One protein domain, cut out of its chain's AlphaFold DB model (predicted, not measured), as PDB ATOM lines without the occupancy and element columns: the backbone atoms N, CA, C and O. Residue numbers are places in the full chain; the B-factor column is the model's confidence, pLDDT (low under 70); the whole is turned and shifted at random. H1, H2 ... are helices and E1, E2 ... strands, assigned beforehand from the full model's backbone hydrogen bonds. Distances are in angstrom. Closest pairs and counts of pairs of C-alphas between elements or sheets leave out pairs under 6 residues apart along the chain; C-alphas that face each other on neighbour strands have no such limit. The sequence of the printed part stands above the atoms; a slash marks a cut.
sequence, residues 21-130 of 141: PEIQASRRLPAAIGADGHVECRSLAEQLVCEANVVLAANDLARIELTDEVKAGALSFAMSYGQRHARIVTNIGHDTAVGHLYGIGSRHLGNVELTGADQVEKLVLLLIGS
ATOM      1  N   PRO A  21     176.076 148.894 100.548       91.69
ATOM      2  CA  PRO A  21     174.753 148.567 101.053       91.69
ATOM      3  C   PRO A  21     174.780 148.521 102.573       91.69
ATOM      4  O   PRO A  21     175.744 148.062 103.193       91.69
ATOM      5  N   GLU A  22     173.689 148.967 103.174       94.19
ATOM      6  CA  GLU A  22     173.496 148.818 104.603       94.19
ATOM      7  C   GLU A  22     173.231 147.348 104.922       94.19
ATOM      8  O   GLU A  22     172.327 146.703 104.380       94.19
ATOM      9  N   ILE A  23     174.062 146.814 105.813       93.94
ATOM     10  CA  ILE A  23     173.994 145.435 106.283       93.94
ATOM     11  C   ILE A  23     173.838 145.415 107.798       93.94
ATOM     12  O   ILE A  23     174.316 146.298 108.510       93.94
ATOM     13  N   GLN A  24     173.205 144.364 108.296       94.81
ATOM     14  CA  GLN A  24     173.042 144.098 109.722       94.81
ATOM     15  C   GLN A  24     173.340 142.631 110.022       94.81
ATOM     16  O   GLN A  24     173.411 141.805 109.115       94.81
ATOM     17  N   ALA A  25     173.500 142.286 111.300       96.00
ATOM     18  CA  ALA A  25     173.594 140.886 111.702       96.00
ATOM     19  C   ALA A  25     172.327 140.123 111.278       96.00
ATOM     20  O   ALA A  25     171.217 140.617 111.486       96.00
ATOM     21  N   SER A  26     172.497 138.920 110.723       96.00
ATOM     22  CA  SER A  26     171.386 138.056 110.308       96.00
ATOM     23  C   SER A  26     170.388 137.852 111.445       96.00
ATOM     24  O   SER A  26     170.770 137.484 112.563       96.00
ATOM     25  N   ARG A  27     169.098 138.041 111.162       95.50
ATOM     26  CA  ARG A  27     168.036 137.905 112.167       95.50
ATOM     27  C   ARG A  27     167.254 136.618 111.968       95.50
ATOM     28  O   ARG A  27     167.146 136.086 110.869       95.50
ATOM     29  N   ARG A  28     166.673 136.125 113.064       96.44
ATOM     30  CA  ARG A  28     165.661 135.065 113.029       96.44
ATOM     31  C   ARG A  28     164.291 135.715 112.933       96.44
ATOM     32  O   ARG A  28     163.872 136.397 113.866       96.44
ATOM     33  N   LEU A  29     163.612 135.496 111.819       97.19
ATOM     34  CA  LEU A  29     162.268 136.004 111.554       97.19
ATOM     35  C   LEU A  29     161.284 134.838 111.432       97.19
ATOM     36  O   LEU A  29     161.719 133.717 111.171       97.19
ATOM     37  N   PRO A  30     159.969 135.065 111.579       98.06
ATOM     38  CA  PRO A  30     158.978 134.078 111.167       98.06
ATOM     39  C   PRO A  30     159.165 133.692 109.693       98.06
ATOM     40  O   PRO A  30     159.445 134.561 108.864       98.06
ATOM     41  N   ALA A  31     158.980 132.412 109.360       96.81
ATOM     42  CA  ALA A  31     159.225 131.883 108.013       96.81
ATOM     43  C   ALA A  31     158.501 132.672 106.907       96.81
ATOM     44  O   ALA A  31     159.117 133.001 105.898       96.81
ATOM     45  N   ALA A  32     157.230 133.034 107.126       95.81
ATOM     46  CA  ALA A  32     156.447 133.828 106.176       95.81
ATOM     47  C   ALA A  32     157.069 135.211 105.919       95.81
ATOM     48  O   ALA A  32     157.277 135.582 104.774       95.81
ATOM     49  N   ILE A  33     157.471 135.923 106.977       97.31
ATOM     50  CA  ILE A  33     158.083 137.257 106.863       97.31
ATOM     51  C   ILE A  33     159.422 137.190 106.121       97.31
ATOM     52  O   ILE A  33     159.708 138.035 105.277       97.31
ATOM     53  N   GLY A  34     160.249 136.183 106.418       96.38
ATOM     54  CA  GLY A  34     161.518 136.007 105.710       96.38
ATOM     55  C   GLY A  34     161.336 135.624 104.239       96.38
ATOM     56  O   GLY A  34     162.112 136.076 103.400       96.38
ATOM     57  N   ALA A  35     160.318 134.819 103.919       95.81
ATOM     58  CA  ALA A  35     159.980 134.470 102.543       95.81
ATOM     59  C   ALA A  35     159.465 135.688 101.760       95.81
ATOM     60  O   ALA A  35     159.960 135.946 100.665       95.81
ATOM     61  N   ASP A  36     158.553 136.468 102.341       97.38
ATOM     62  CA  ASP A  36     158.020 137.692 101.732       97.38
ATOM     63  C   ASP A  36     159.144 138.694 101.438       97.38
ATOM     64  O   ASP A  36     159.282 139.161 100.306       97.38
ATOM     65  N   GLY A  37     160.020 138.948 102.418       97.38
ATOM     66  CA  GLY A  37     161.178 139.827 102.231       97.38
ATOM     67  C   GLY A  37     162.162 139.317 101.172       97.38
ATOM     68  O   GLY A  37     162.750 140.107 100.435       97.38
ATOM     69  N   HIS A  38     162.322 137.996 101.039       97.31
ATOM     70  CA  HIS A  38     163.142 137.419  99.972       97.31
ATOM     71  C   HIS A  38     162.528 137.671  98.591       97.31
ATOM     72  O   HIS A  38     163.239 138.063  97.665       97.31
ATOM     73  N   VAL A  39     161.216 137.466  98.446       97.62
ATOM     74  CA  VAL A  39     160.495 137.721  97.190       97.62
ATOM     75  C   VAL A  39     160.572 139.198  96.812       97.62
ATOM     76  O   VAL A  39     160.788 139.505  95.639       97.62
ATOM     77  N   GLU A  40     160.462 140.106  97.782       98.44
ATOM     78  CA  GLU A  40     160.639 141.545  97.568       98.44
ATOM     79  C   GLU A  40     162.050 141.869  97.050       98.44
ATOM     80  O   GLU A  40     162.189 142.483  95.990       98.44
ATOM     81  N   CYS A  41     163.095 141.375  97.728       97.75
ATOM     82  CA  CYS A  41     164.489 141.556  97.304       97.75
ATOM     83  C   CYS A  41     164.730 141.029  95.886       97.75
ATOM     84  O   CYS A  41     165.340 141.710  95.063       97.75
ATOM     85  N   ARG A  42     164.249 139.816  95.591       98.00
ATOM     86  CA  ARG A  42     164.412 139.178  94.281       98.00
ATOM     87  C   ARG A  42     163.688 139.987  93.203       98.00
ATOM     88  O   ARG A  42     164.257 140.248  92.149       98.00
ATOM     89  N   SER A  43     162.446 140.394  93.452       98.50
ATOM     90  CA  SER A  43     161.647 141.144  92.472       98.50
ATOM     91  C   SER A  43     162.306 142.476  92.117       98.50
ATOM     92  O   SER A  43     162.405 142.823  90.941       98.50
ATOM     93  N   LEU A  44     162.831 143.188  93.121       98.62
ATOM     94  CA  LEU A  44     163.581 144.416  92.882       98.62
ATOM     95  C   LEU A  44     164.902 144.140  92.146       98.62
ATOM     96  O   LEU A  44     165.236 144.867  91.214       98.62
ATOM     97  N   ALA A  45     165.622 143.068  92.493       98.50
ATOM     98  CA  ALA A  45     166.833 142.664  91.776       98.50
ATOM     99  C   ALA A  45     166.563 142.412  90.286       98.50
ATOM    100  O   ALA A  45     167.318 142.888  89.444       98.50
ATOM    101  N   GLU A  46     165.480 141.713  89.942       98.69
ATOM    102  CA  GLU A  46     165.101 141.453  88.549       98.69
ATOM    103  C   GLU A  46     164.839 142.746  87.775       98.69
ATOM    104  O   GLU A  46     165.361 142.916  86.669       98.69
ATOM    105  N   GLN A  47     164.087 143.677  88.367       98.56
ATOM    106  CA  GLN A  47     163.841 144.981  87.760       98.56
ATOM    107  C   GLN A  47     165.158 145.731  87.523       98.56
ATOM    108  O   GLN A  47     165.445 146.135  86.396       98.56
ATOM    109  N   LEU A  48     165.977 145.889  88.562       98.69
ATOM    110  CA  LEU A  48     167.213 146.666  88.489       98.69
ATOM    111  C   LEU A  48     168.231 146.031  87.538       98.69
ATOM    112  O   LEU A  48     168.851 146.735  86.749       98.69
ATOM    113  N   VAL A  49     168.371 144.704  87.531       98.56
ATOM    114  CA  VAL A  49     169.232 143.997  86.569       98.56
ATOM    115  C   VAL A  49     168.738 144.201  85.136       98.56
ATOM    116  O   VAL A  49     169.555 144.417  84.238       98.56
ATOM    117  N   CYS A  50     167.423 144.174  84.894       98.56
ATOM    118  CA  CYS A  50     166.868 144.499  83.579       98.56
ATOM    119  C   CYS A  50     167.216 145.933  83.160       98.56
ATOM    120  O   CYS A  50     167.668 146.146  82.035       98.56
ATOM    121  N   GLU A  51     167.049 146.900  84.061       98.69
ATOM    122  CA  GLU A  51     167.351 148.308  83.798       98.69
ATOM    123  C   GLU A  51     168.849 148.551  83.552       98.69
ATOM    124  O   GLU A  51     169.215 149.184  82.560       98.69
ATOM    125  N   ALA A  52     169.725 147.996  84.394       98.25
ATOM    126  CA  ALA A  52     171.174 148.086  84.234       98.25
ATOM    127  C   ALA A  52     171.634 147.470  82.909       98.25
ATOM    128  O   ALA A  52     172.422 148.073  82.183       98.25
ATOM    129  N   ASN A  53     171.100 146.300  82.549       98.56
ATOM    130  CA  ASN A  53     171.471 145.608  81.316       98.56
ATOM    131  C   ASN A  53     171.111 146.387  80.045       98.56
ATOM    132  O   ASN A  53     171.778 146.204  79.029       98.56
ATOM    133  N   VAL A  54     170.098 147.260  80.082       98.50
ATOM    134  CA  VAL A  54     169.808 148.174  78.964       98.50
ATOM    135  C   VAL A  54     170.941 149.185  78.786       98.50
ATOM    136  O   VAL A  54     171.382 149.409  77.661       98.50
ATOM    137  N   VAL A  55     171.434 149.768  79.881       97.75
ATOM    138  CA  VAL A  55     172.529 150.752  79.844       97.75
ATOM    139  C   VAL A  55     173.849 150.087  79.458       97.75
ATOM    140  O   VAL A  55     174.555 150.598  78.594       97.75
ATOM    141  N   LEU A  56     174.159 148.923  80.034       96.81
ATOM    142  CA  LEU A  56     175.368 148.157  79.709       96.81
ATOM    143  C   LEU A  56     175.405 147.767  78.226       96.81
ATOM    144  O   LEU A  56     176.416 147.986  77.563       96.81
ATOM    145  N   ALA A  57     174.289 147.274  77.680       97.75
ATOM    146  CA  ALA A  57     174.201 146.915  76.265       97.75
ATOM    147  C   ALA A  57     174.362 148.128  75.332       97.75
ATOM    148  O   ALA A  57     174.949 147.995  74.265       97.75
ATOM    149  N   ALA A  58     173.873 149.308  75.727       96.88
ATOM    150  CA  ALA A  58     174.057 150.542  74.959       96.88
ATOM    151  C   ALA A  58     175.516 151.041  74.935       96.88
ATOM    152  O   ALA A  58     175.848 151.878  74.101       96.88
ATOM    153  N   ASN A  59     176.364 150.526  75.832       94.31
ATOM    154  CA  ASN A  59     177.791 150.836  75.934       94.31
ATOM    155  C   ASN A  59     178.684 149.646  75.525       94.31
ATOM    156  O   ASN A  59     179.860 149.618  75.877       94.31
ATOM    157  N   ASP A  60     178.132 148.645  74.824       96.06
ATOM    158  CA  ASP A  60     178.842 147.432  74.382       96.06
ATOM    159  C   ASP A  60     179.516 146.633  75.524       96.06
ATOM    160  O   ASP A  60     180.507 145.924  75.322       96.06
ATOM    161  N   LEU A  61     178.965 146.713  76.740       94.81
ATOM    162  CA  LEU A  61     179.449 145.990  77.916       94.81
ATOM    163  C   LEU A  61     178.708 144.664  78.125       94.81
ATOM    164  O   LEU A  61     177.589 144.448  77.653       94.81
ATOM    165  N   ALA A  62     179.345 143.762  78.876       95.38
ATOM    166  CA  ALA A  62     178.733 142.501  79.274       95.38
ATOM    167  C   ALA A  62     177.466 142.734  80.121       95.38
ATOM    168  O   ALA A  62     177.252 143.798  80.700       95.38
ATOM    169  N   ARG A  63     176.615 141.712  80.208       97.38
ATOM    170  CA  ARG A  63     175.384 141.767  81.000       97.38
ATOM    171  C   ARG A  63     175.632 141.274  82.421       97.38
ATOM    172  O   ARG A  63     176.447 140.382  82.636       97.38
ATOM    173  N   ILE A  64     174.877 141.813  83.369       97.81
ATOM    174  CA  ILE A  64     174.706 141.220  84.692       97.81
ATOM    175  C   ILE A  64     173.809 139.995  84.543       97.81
ATOM    176  O   ILE A  64     172.699 140.082  84.000       97.81
ATOM    177  N   GLU A  65     174.292 138.866  85.040       97.94
ATOM    178  CA  GLU A  65     173.529 137.631  85.147       97.94
ATOM    179  C   GLU A  65     172.788 137.598  86.484       97.94
ATOM    180  O   GLU A  65     173.378 137.877  87.525       97.94
ATOM    181  N   LEU A  66     171.502 137.241  86.454       98.12
ATOM    182  CA  LEU A  66     170.677 136.986  87.632       98.12
ATOM    183  C   LEU A  66     170.224 135.527  87.583       98.12
ATOM    184  O   LEU A  66     169.591 135.108  86.613       98.12
ATOM    185  N   THR A  67     170.566 134.754  88.608       97.25
ATOM    186  CA  THR A  67     170.298 133.311  88.661       97.25
ATOM    187  C   THR A  67     169.670 132.929  89.990       97.25
ATOM    188  O   THR A  67     170.103 133.393  91.042       97.25
ATOM    189  N   ASP A  68     168.653 132.073  89.942       96.00
ATOM    190  CA  ASP A  68     168.049 131.475  91.129       96.00
ATOM    191  C   ASP A  68     168.750 130.134  91.435       96.00
ATOM    192  O   ASP A  68     168.929 129.289  90.553       96.00
ATOM    193  N   GLU A  69     169.144 129.918  92.691       88.88
ATOM    194  CA  GLU A  69     169.746 128.664  93.159       88.88
ATOM    195  C   GLU A  69     168.707 127.847  93.936       88.88
ATOM    196  O   GLU A  69     168.255 128.236  95.015       88.88
ATOM    197  N   VAL A  70     168.353 126.669  93.420       80.69
ATOM    198  CA  VAL A  70     167.379 125.789  94.077       80.69
ATOM    199  C   VAL A  70     168.072 124.923  95.124       80.69
ATOM    200  O   VAL A  70     168.876 124.046  94.801       80.69
ATOM    201  N   LYS A  71     167.712 125.118  96.394       86.44
ATOM    202  CA  LYS A  71     168.157 124.276  97.508       86.44
ATOM    203  C   LYS A  71     166.999 124.004  98.462       86.44
ATOM    204  O   LYS A  71     166.277 124.911  98.856       86.44
ATOM    205  N   ALA A  72     166.834 122.745  98.870       86.19
ATOM    206  CA  ALA A  72     165.819 122.391  99.858       86.19
ATOM    207  C   ALA A  72     166.025 123.191 101.158       86.19
ATOM    208  O   ALA A  72     167.129 123.208 101.708       86.19
ATOM    209  N   GLY A  73     164.963 123.846 101.635       91.88
ATOM    210  CA  GLY A  73     165.001 124.668 102.847       91.88
ATOM    211  C   GLY A  73     165.699 126.022 102.682       91.88
ATOM    212  O   GLY A  73     166.085 126.617 103.684       91.88
ATOM    213  N   ALA A  74     165.892 126.520 101.459       94.00
ATOM    214  CA  ALA A  74     166.397 127.870 101.236       94.00
ATOM    215  C   ALA A  74     165.824 128.498  99.961       94.00
ATOM    216  O   ALA A  74     165.594 127.817  98.965       94.00
ATOM    217  N   LEU A  75     165.644 129.815  99.999       95.94
ATOM    218  CA  LEU A  75     165.475 130.656  98.817       95.94
ATOM    219  C   LEU A  75     166.809 131.346  98.551       95.94
ATOM    220  O   LEU A  75     167.445 131.825  99.493       95.94
ATOM    221  N   SER A  76     167.269 131.365  97.307       95.94
ATOM    222  CA  SER A  76     168.582 131.908  96.976       95.94
ATOM    223  C   SER A  76     168.601 132.452  95.560       95.94
ATOM    224  O   SER A  76     168.146 131.777  94.638       95.94
ATOM    225  N   PHE A  77     169.189 133.633  95.393       97.25
ATOM    226  CA  PHE A  77     169.530 134.171  94.083       97.25
ATOM    227  C   PHE A  77     170.902 134.842  94.111       97.25
ATOM    228  O   PHE A  77     171.355 135.345  95.145       97.25
ATOM    229  N   ALA A  78     171.562 134.848  92.958       95.44
ATOM    230  CA  ALA A  78     172.870 135.442  92.756       95.44
ATOM    231  C   ALA A  78     172.863 136.398  91.560       95.44
ATOM    232  O   ALA A  78     172.267 136.112  90.520       95.44
ATOM    233  N   MET A  79     173.569 137.512  91.717       96.12
ATOM    234  CA  MET A  79     173.881 138.479  90.672       96.12
ATOM    235  C   MET A  79     175.377 138.418  90.380       96.12
ATOM    236  O   MET A  79     176.178 138.488  91.314       96.12
ATOM    237  N   SER A  80     175.754 138.306  89.108       94.69
ATOM    238  CA  SER A  80     177.156 138.195  88.689       94.69
ATOM    239  C   SER A  80     177.481 139.135  87.531       94.69
ATOM    240  O   SER A  80     176.704 139.252  86.585       94.69
ATOM    241  N   TYR A  81     178.639 139.793  87.594       93.62
ATOM    242  CA  TYR A  81     179.167 140.647  86.529       93.62
ATOM    243  C   TYR A  81     180.696 140.537  86.446       93.62
ATOM    244  O   TYR A  81     181.439 141.051  87.292       93.62
ATOM    245  N   GLY A  82     181.186 139.837  85.419       89.69
ATOM    246  CA  GLY A  82     182.598 139.461  85.324       89.69
ATOM    247  C   GLY A  82     182.999 138.544  86.485       89.69
ATOM    248  O   GLY A  82     182.355 137.528  86.715       89.69
ATOM    249  N   GLN A  83     184.046 138.907  87.231       86.31
ATOM    250  CA  GLN A  83     184.494 138.159  88.423       86.31
ATOM    251  C   GLN A  83     183.757 138.552  89.717       86.31
ATOM    252  O   GLN A  83     183.992 137.976  90.779       86.31
ATOM    253  N   ARG A  84     182.870 139.549  89.652       88.50
ATOM    254  CA  ARG A  84     182.162 140.088  90.816       88.50
ATOM    255  C   ARG A  84     180.825 139.391  90.969       88.50
ATOM    256  O   ARG A  84     180.107 139.211  89.988       88.50
ATOM    257  N   HIS A  85     180.483 139.040  92.202       91.25
ATOM    258  CA  HIS A  85     179.228 138.369  92.502       91.25
ATOM    259  C   HIS A  85     178.656 138.830  93.842       91.25
ATOM    260  O   HIS A  85     179.392 139.202  94.759       91.25
ATOM    261  N   ALA A  86     177.333 138.787  93.939       92.94
ATOM    262  CA  ALA A  86     176.591 138.948  95.176       92.94
ATOM    263  C   ALA A  86     175.468 137.919  95.230       92.94
ATOM    264  O   ALA A  86     174.764 137.709  94.245       92.94
ATOM    265  N   ARG A  87     175.299 137.268  96.376       94.31
ATOM    266  CA  ARG A  87     174.314 136.209  96.579       94.31
ATOM    267  C   ARG A  87     173.533 136.442  97.856       94.31
ATOM    268  O   ARG A  87     174.114 136.595  98.931       94.31
ATOM    269  N   ILE A  88     172.216 136.410  97.732       95.25
ATOM    270  CA  ILE A  88     171.278 136.582  98.835       95.25
ATOM    271  C   ILE A  88     170.599 135.243  99.077       95.25
ATOM    272  O   ILE A  88     170.036 134.647  98.162       95.25
ATOM    273  N   VAL A  89     170.666 134.768 100.316       95.25
ATOM    274  CA  VAL A  89     170.112 133.480 100.736       95.25
ATOM    275  C   VAL A  89     169.201 133.698 101.929       95.25
ATOM    276  O   VAL A  89     169.619 134.274 102.926       95.25
ATOM    277  N   THR A  90     167.992 133.160 101.875       96.25
ATOM    278  CA  THR A  90     167.105 133.047 103.031       96.25
ATOM    279  C   THR A  90     166.922 131.572 103.348       96.25
ATOM    280  O   THR A  90     166.234 130.854 102.625       96.25
ATOM    281  N   ASN A  91     167.544 131.101 104.428       95.88
ATOM    282  CA  ASN A  91     167.334 129.743 104.927       95.88
ATOM    283  C   ASN A  91     165.974 129.678 105.625       95.88
ATOM    284  O   ASN A  91     165.718 130.485 106.514       95.88
ATOM    285  N   ILE A  92     165.130 128.719 105.250       93.81
ATOM    286  CA  ILE A  92     163.778 128.523 105.783       93.81
ATOM    287  C   ILE A  92     163.727 127.183 106.523       93.81
ATOM    288  O   ILE A  92     163.853 126.112 105.928       93.81
ATOM    289  N   GLY A  93     163.550 127.258 107.841       90.62
ATOM    290  CA  GLY A  93     163.202 126.138 108.710       90.62
ATOM    291  C   GLY A  93     161.685 125.990 108.877       90.62
ATOM    292  O   GLY A  93     160.904 126.571 108.132       90.62
ATOM    293  N   HIS A  94     161.255 125.213 109.877       87.62
ATOM    294  CA  HIS A  94     159.829 124.940 110.122       87.62
ATOM    295  C   HIS A  94     158.988 126.206 110.357       87.62
ATOM    296  O   HIS A  94     157.901 126.337 109.806       87.62
ATOM    297  N   ASP A  95     159.477 127.124 111.185       93.69
ATOM    298  CA  ASP A  95     158.766 128.336 111.611       93.69
ATOM    299  C   ASP A  95     159.620 129.603 111.487       93.69
ATOM    300  O   ASP A  95     159.138 130.714 111.711       93.69
ATOM    301  N   THR A  96     160.886 129.440 111.114       96.62
ATOM    302  CA  THR A  96     161.902 130.482 111.165       96.62
ATOM    303  C   THR A  96     162.622 130.625 109.836       96.62
ATOM    304  O   THR A  96     162.904 129.643 109.153       96.62
ATOM    305  N   ALA A  97     162.952 131.862 109.494       96.94
ATOM    306  CA  ALA A  97     163.791 132.223 108.369       96.94
ATOM    307  C   ALA A  97     165.006 133.027 108.844       96.94
ATOM    308  O   ALA A  97     164.905 133.801 109.801       96.94
ATOM    309  N   VAL A  98     166.146 132.836 108.178       96.69
ATOM    310  CA  VAL A  98     167.393 133.573 108.437       96.69
ATOM    311  C   VAL A  98     168.000 134.028 107.115       96.69
ATOM    312  O   VAL A  98     168.298 133.195 106.256       96.69
ATOM    313  N   GLY A  99     168.166 135.343 106.963       95.25
ATOM    314  CA  GLY A  99     168.762 135.970 105.788       95.25
ATOM    315  C   GLY A  99     170.288 135.988 105.849       95.25
ATOM    316  O   GLY A  99     170.886 136.123 106.915       95.25
ATOM    317  N   HIS A 100     170.924 135.863 104.693       94.31
ATOM    318  CA  HIS A 100     172.366 135.911 104.523       94.31
ATOM    319  C   HIS A 100     172.721 136.617 103.215       94.31
ATOM    320  O   HIS A 100     172.141 136.328 102.169       94.31
ATOM    321  N   LEU A 101     173.721 137.486 103.271       93.62
ATOM    322  CA  LEU A 101     174.386 138.071 102.118       93.62
ATOM    323  C   LEU A 101     175.798 137.492 102.013       93.62
ATOM    324  O   LEU A 101     176.558 137.520 102.981       93.62
ATOM    325  N   TYR A 102     176.150 136.995 100.832       89.56
ATOM    326  CA  TYR A 102     177.475 136.485 100.488       89.56
ATOM    327  C   TYR A 102     178.001 137.217  99.263       89.56
ATOM    328  O   TYR A 102     177.260 137.377  98.303       89.56
ATOM    329  N   GLY A 103     179.286 137.574  99.255       77.31
ATOM    330  CA  GLY A 103     179.887 138.270  98.120       77.31
ATOM    331  C   GLY A 103     179.382 139.711  98.031       77.31
ATOM    332  O   GLY A 103     178.230 139.970  97.705       77.31
ATOM    333  N   ILE A 104     180.242 140.676  98.335       70.94
ATOM    334  CA  ILE A 104     180.087 142.035  97.806       70.94
ATOM    335  C   ILE A 104     181.367 142.304  97.030       70.94
ATOM    336  O   ILE A 104     182.420 142.527  97.634       70.94
ATOM    337  N   GLY A 105     181.308 142.180  95.703       64.56
ATOM    338  CA  GLY A 105     182.514 142.190  94.877       64.56
ATOM    339  C   GLY A 105     183.416 140.999  95.220       64.56
ATOM    340  O   GLY A 105     183.048 139.859  94.952       64.56
ATOM    341  N   SER A 106     184.577 141.258  95.831       51.09
ATOM    342  CA  SER A 106     185.565 140.249  96.253       51.09
ATOM    343  C   SER A 106     185.467 139.829  97.731       51.09
ATOM    344  O   SER A 106     186.180 138.923  98.165       51.09
ATOM    345  N   ARG A 107     184.597 140.455  98.540       60.69
ATOM    346  CA  ARG A 107     184.527 140.203  99.993       60.69
ATOM    347  C   ARG A 107     183.616 139.027 100.342       60.69
ATOM    348  O   ARG A 107     182.438 139.018  99.985       60.69
ATOM    349  N   HIS A 108     184.127 138.083 101.135       58.94
ATOM    350  CA  HIS A 108     183.312 137.044 101.764       58.94
ATOM    351  C   HIS A 108     182.644 137.595 103.030       58.94
ATOM    352  O   HIS A 108     183.321 137.960 103.990       58.94
ATOM    353  N   LEU A 109     181.315 137.655 103.025       70.25
ATOM    354  CA  LEU A 109     180.508 138.037 104.181       70.25
ATOM    355  C   LEU A 109     179.881 136.787 104.802       70.25
ATOM    356  O   LEU A 109     179.471 135.873 104.089       70.25
ATOM    357  N   GLY A 110     179.818 136.747 106.134       66.19
ATOM    358  CA  GLY A 110     179.176 135.678 106.894       66.19
ATOM    359  C   GLY A 110     178.332 136.251 108.030       66.19
ATOM    360  O   GLY A 110     178.757 137.187 108.700       66.19
ATOM    361  N   ASN A 111     177.143 135.678 108.246       85.75
ATOM    362  CA  ASN A 111     176.175 136.055 109.293       85.75
ATOM    363  C   ASN A 111     175.652 137.504 109.245       85.75
ATOM    364  O   ASN A 111     175.306 138.073 110.283       85.75
ATOM    365  N   VAL A 112     175.567 138.086 108.050       93.62
ATOM    366  CA  VAL A 112     174.930 139.391 107.825       93.62
ATOM    367  C   VAL A 112     173.835 139.289 106.772       93.62
ATOM    368  O   VAL A 112     173.901 138.430 105.896       93.62
ATOM    369  N   GLU A 113     172.851 140.173 106.842       94.94
ATOM    370  CA  GLU A 113     171.766 140.343 105.871       94.94
ATOM    371  C   GLU A 113     171.651 141.819 105.467       94.94
ATOM    372  O   GLU A 113     172.132 142.699 106.187       94.94
ATOM    373  N   LEU A 114     171.015 142.098 104.327       95.69
ATOM    374  CA  LEU A 114     170.630 143.467 103.975       95.69
ATOM    375  C   LEU A 114     169.617 144.001 104.994       95.69
ATOM    376  O   LEU A 114     168.780 143.247 105.499       95.69
ATOM    377  N   THR A 115     169.664 145.301 105.280       96.06
ATOM    378  CA  THR A 115     168.657 145.945 106.141       96.06
ATOM    379  C   THR A 115     167.269 145.987 105.487       96.06
ATOM    380  O   THR A 115     166.269 145.981 106.208       96.06
ATOM    381  N   GLY A 116     167.206 145.948 104.150       95.56
ATOM    382  CA  GLY A 116     165.979 145.946 103.355       95.56
ATOM    383  C   GLY A 116     166.228 145.656 101.869       95.56
ATOM    384  O   GLY A 116     167.375 145.590 101.417       95.56
ATOM    385  N   ALA A 117     165.143 145.461 101.114       97.12
ATOM    386  CA  ALA A 117     165.197 145.179  99.678       97.12
ATOM    387  C   ALA A 117     165.796 146.341  98.873       97.12
ATOM    388  O   ALA A 117     166.541 146.113  97.925       97.12
ATOM    389  N   ASP A 118     165.548 147.580  99.289       96.19
ATOM    390  CA  ASP A 118     166.089 148.806  98.696       96.19
ATOM    391  C   ASP A 118     167.626 148.809  98.595       96.19
ATOM    392  O   ASP A 118     168.198 149.385  97.668       96.19
ATOM    393  N   GLN A 119     168.315 148.084  99.479       96.38
ATOM    394  CA  GLN A 119     169.775 147.961  99.452       96.38
ATOM    395  C   GLN A 119     170.304 147.123  98.270       96.38
ATOM    396  O   GLN A 119     171.504 147.161  97.979       96.38
ATOM    397  N   VAL A 120     169.436 146.407  97.546       96.69
ATOM    398  CA  VAL A 120     169.790 145.705  96.300       96.69
ATOM    399  C   VAL A 120     170.296 146.682  95.237       96.69
ATOM    400  O   VAL A 120     171.196 146.334  94.475       96.69
ATOM    401  N   GLU A 121     169.805 147.924  95.221       96.50
ATOM    402  CA  GLU A 121     170.267 148.949  94.280       96.50
ATOM    403  C   GLU A 121     171.773 149.195  94.396       96.50
ATOM    404  O   GLU A 121     172.504 149.136  93.405       96.50
ATOM    405  N   LYS A 122     172.257 149.379  95.627       94.06
ATOM    406  CA  LYS A 122     173.683 149.577  95.906       94.06
ATOM    407  C   LYS A 122     174.511 148.344  95.544       94.06
ATOM    408  O   LYS A 122     175.618 148.494  95.041       94.06
ATOM    409  N   LEU A 123     173.979 147.131  95.731       93.62
ATOM    410  CA  LEU A 123     174.662 145.910  95.289       93.62
ATOM    411  C   LEU A 123     174.857 145.880  93.772       93.62
ATOM    412  O   LEU A 123     175.960 145.578  93.321       93.62
ATOM    413  N   VAL A 124     173.825 146.205  92.989       95.50
ATOM    414  CA  VAL A 124     173.936 146.235  91.522       95.50
ATOM    415  C   VAL A 124     174.943 147.300  91.082       95.50
ATOM    416  O   VAL A 124     175.804 147.015  90.252       95.50
ATOM    417  N   LEU A 125     174.904 148.497  91.676       94.50
ATOM    418  CA  LEU A 125     175.869 149.559  91.368       94.50
ATOM    419  C   LEU A 125     177.305 149.156  91.732       94.50
ATOM    420  O   LEU A 125     178.209 149.381  90.934       94.50
ATOM    421  N   LEU A 126     177.527 148.504  92.879       91.69
ATOM    422  CA  LEU A 126     178.850 147.994  93.261       91.69
ATOM    423  C   LEU A 126     179.336 146.923  92.293       91.69
ATOM    424  O   LEU A 126     180.488 146.954  91.857       91.69
ATOM    425  N   LEU A 127     178.453 145.996  91.910       91.88
ATOM    426  CA  LEU A 127     178.788 144.988  90.915       91.88
ATOM    427  C   LEU A 127     179.281 145.632  89.629       91.88
ATOM    428  O   LEU A 127     180.188 145.061  89.057       91.88
ATOM    429  N   ILE A 128     178.771 146.793  89.210       92.00
ATOM    430  CA  ILE A 128     179.214 147.510  88.001       92.00
ATOM    431  C   ILE A 128     180.481 148.339  88.261       92.00
ATOM    432  O   ILE A 128     181.442 148.233  87.492       92.00
ATOM    433  N   GLY A 129     180.521 149.098  89.359       87.25
ATOM    434  CA  GLY A 129     181.549 150.100  89.663       87.25
ATOM    435  C   GLY A 129     182.856 149.563  90.251       87.25
ATOM    436  O   GLY A 129     183.902 150.167  90.051       87.25
ATOM    437  N   SER A 130     182.864 148.392  90.904       70.00
ATOM    438  CA  SER A 130     184.090 147.784  91.478       70.00
ATOM    439  C   SER A 130     185.101 147.244  90.441       70.00
ATOM    440  O   SER A 130     185.789 146.267  90.711       70.00
TER     441      SER A 130
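What this domain is: This is residues 21 to 130 of the 141 residues of an uncharacterized protein of Mycolicibacterium sp. CH28 (UniProt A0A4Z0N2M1). What does the model look like? One antiparallel, twisted sheet of five strands forms a wall, with the long helix H1 and the shorter H2 covering one face, both running along its strands, while the other face is bare of helices. A small second sheet, E1 and E7, packs on strand E6. What is it made of? The 110 printed residues hold seven named strands and two named helices, in the order E1 E2 H1 E3 E4 E5 E6 E7 H2, of mixed class, and the large sheet's order is E2, E6, E5, E4, E3. How large is it? It is compact, with a radius of gyration of the C-alphas of 13.8 A, and its outline is a rod of 46 by 23 by 23 A.

How they stand to each other: How is the large sheet built? E3, residues 65 to 68, E4, residues 74 to 81, E5, residues 84 to 92, and E6, residues 96 to 102, form a meander, each strand the antiparallel neighbour of the one before and each successive pair a hairpin; E2, residues 28 to 30, is the antiparallel neighbour of E6. Within hydrogen-bond range are N 78 and O 67 of E4 and E3 at 2.8 A, N 79 and O 86 of E4 and E5 at 2.8 A, N 100 and O 89 of E6 and E5 at 2.7 A, and N 29 and O 97 of E2 and E6 at 2.9 A. Where are the helices? H1, residues 31 to 58, and H2, residues 117 to 129, are on the same face, two layers with helices on one face of a sheet, at heights over the sheet of 8.5 A and 9.7 A. H1 touches H2 with residues 37 to 49 alone, the same way at a shallow tilt of 34 degrees, only just short of steep; the closest C-alphas, of Cys 41 and Ala 117, are 4.4 A apart. Of O i to N i+4 pairs, 23 of 24 in H1 and 7 of 9 in H2 are within hydrogen-bond range. And the small sheet? E1, residues 23 to 25, and E7, residues 112 to 114, are antiparallel, with N 24 and O 113 within hydrogen-bond range at 2.9 A. The closest C-alphas of E6 and E7, of His 100 and Glu 113, are 4.7 A apart.

Where its parts are: Where do the longest elements run? H1 runs 40.8 A, from C-alpha 31 at (159.225, 131.883, 108.013) to C-alpha 58 at (174.057, 150.542, 74.959). E5 spans 26.4 A, E4 23.3 A, E6 19.8 A and H2 19.8 A. Where do the first and last elements lie? E1 begins at C-alpha 23 (173.994, 145.435, 106.283), and H2 ends at C-alpha 129 (181.549, 150.100, 89.663).

The domain as a whole: Which C-alphas are farthest apart? Those of Asn 59 and His 94, at 46.5 A. Is anything missing or uncertain? The printed part has no cut and no long link. Its mean pLDDT is 92.6, with residues 105 to 108 and residue 110 under 70.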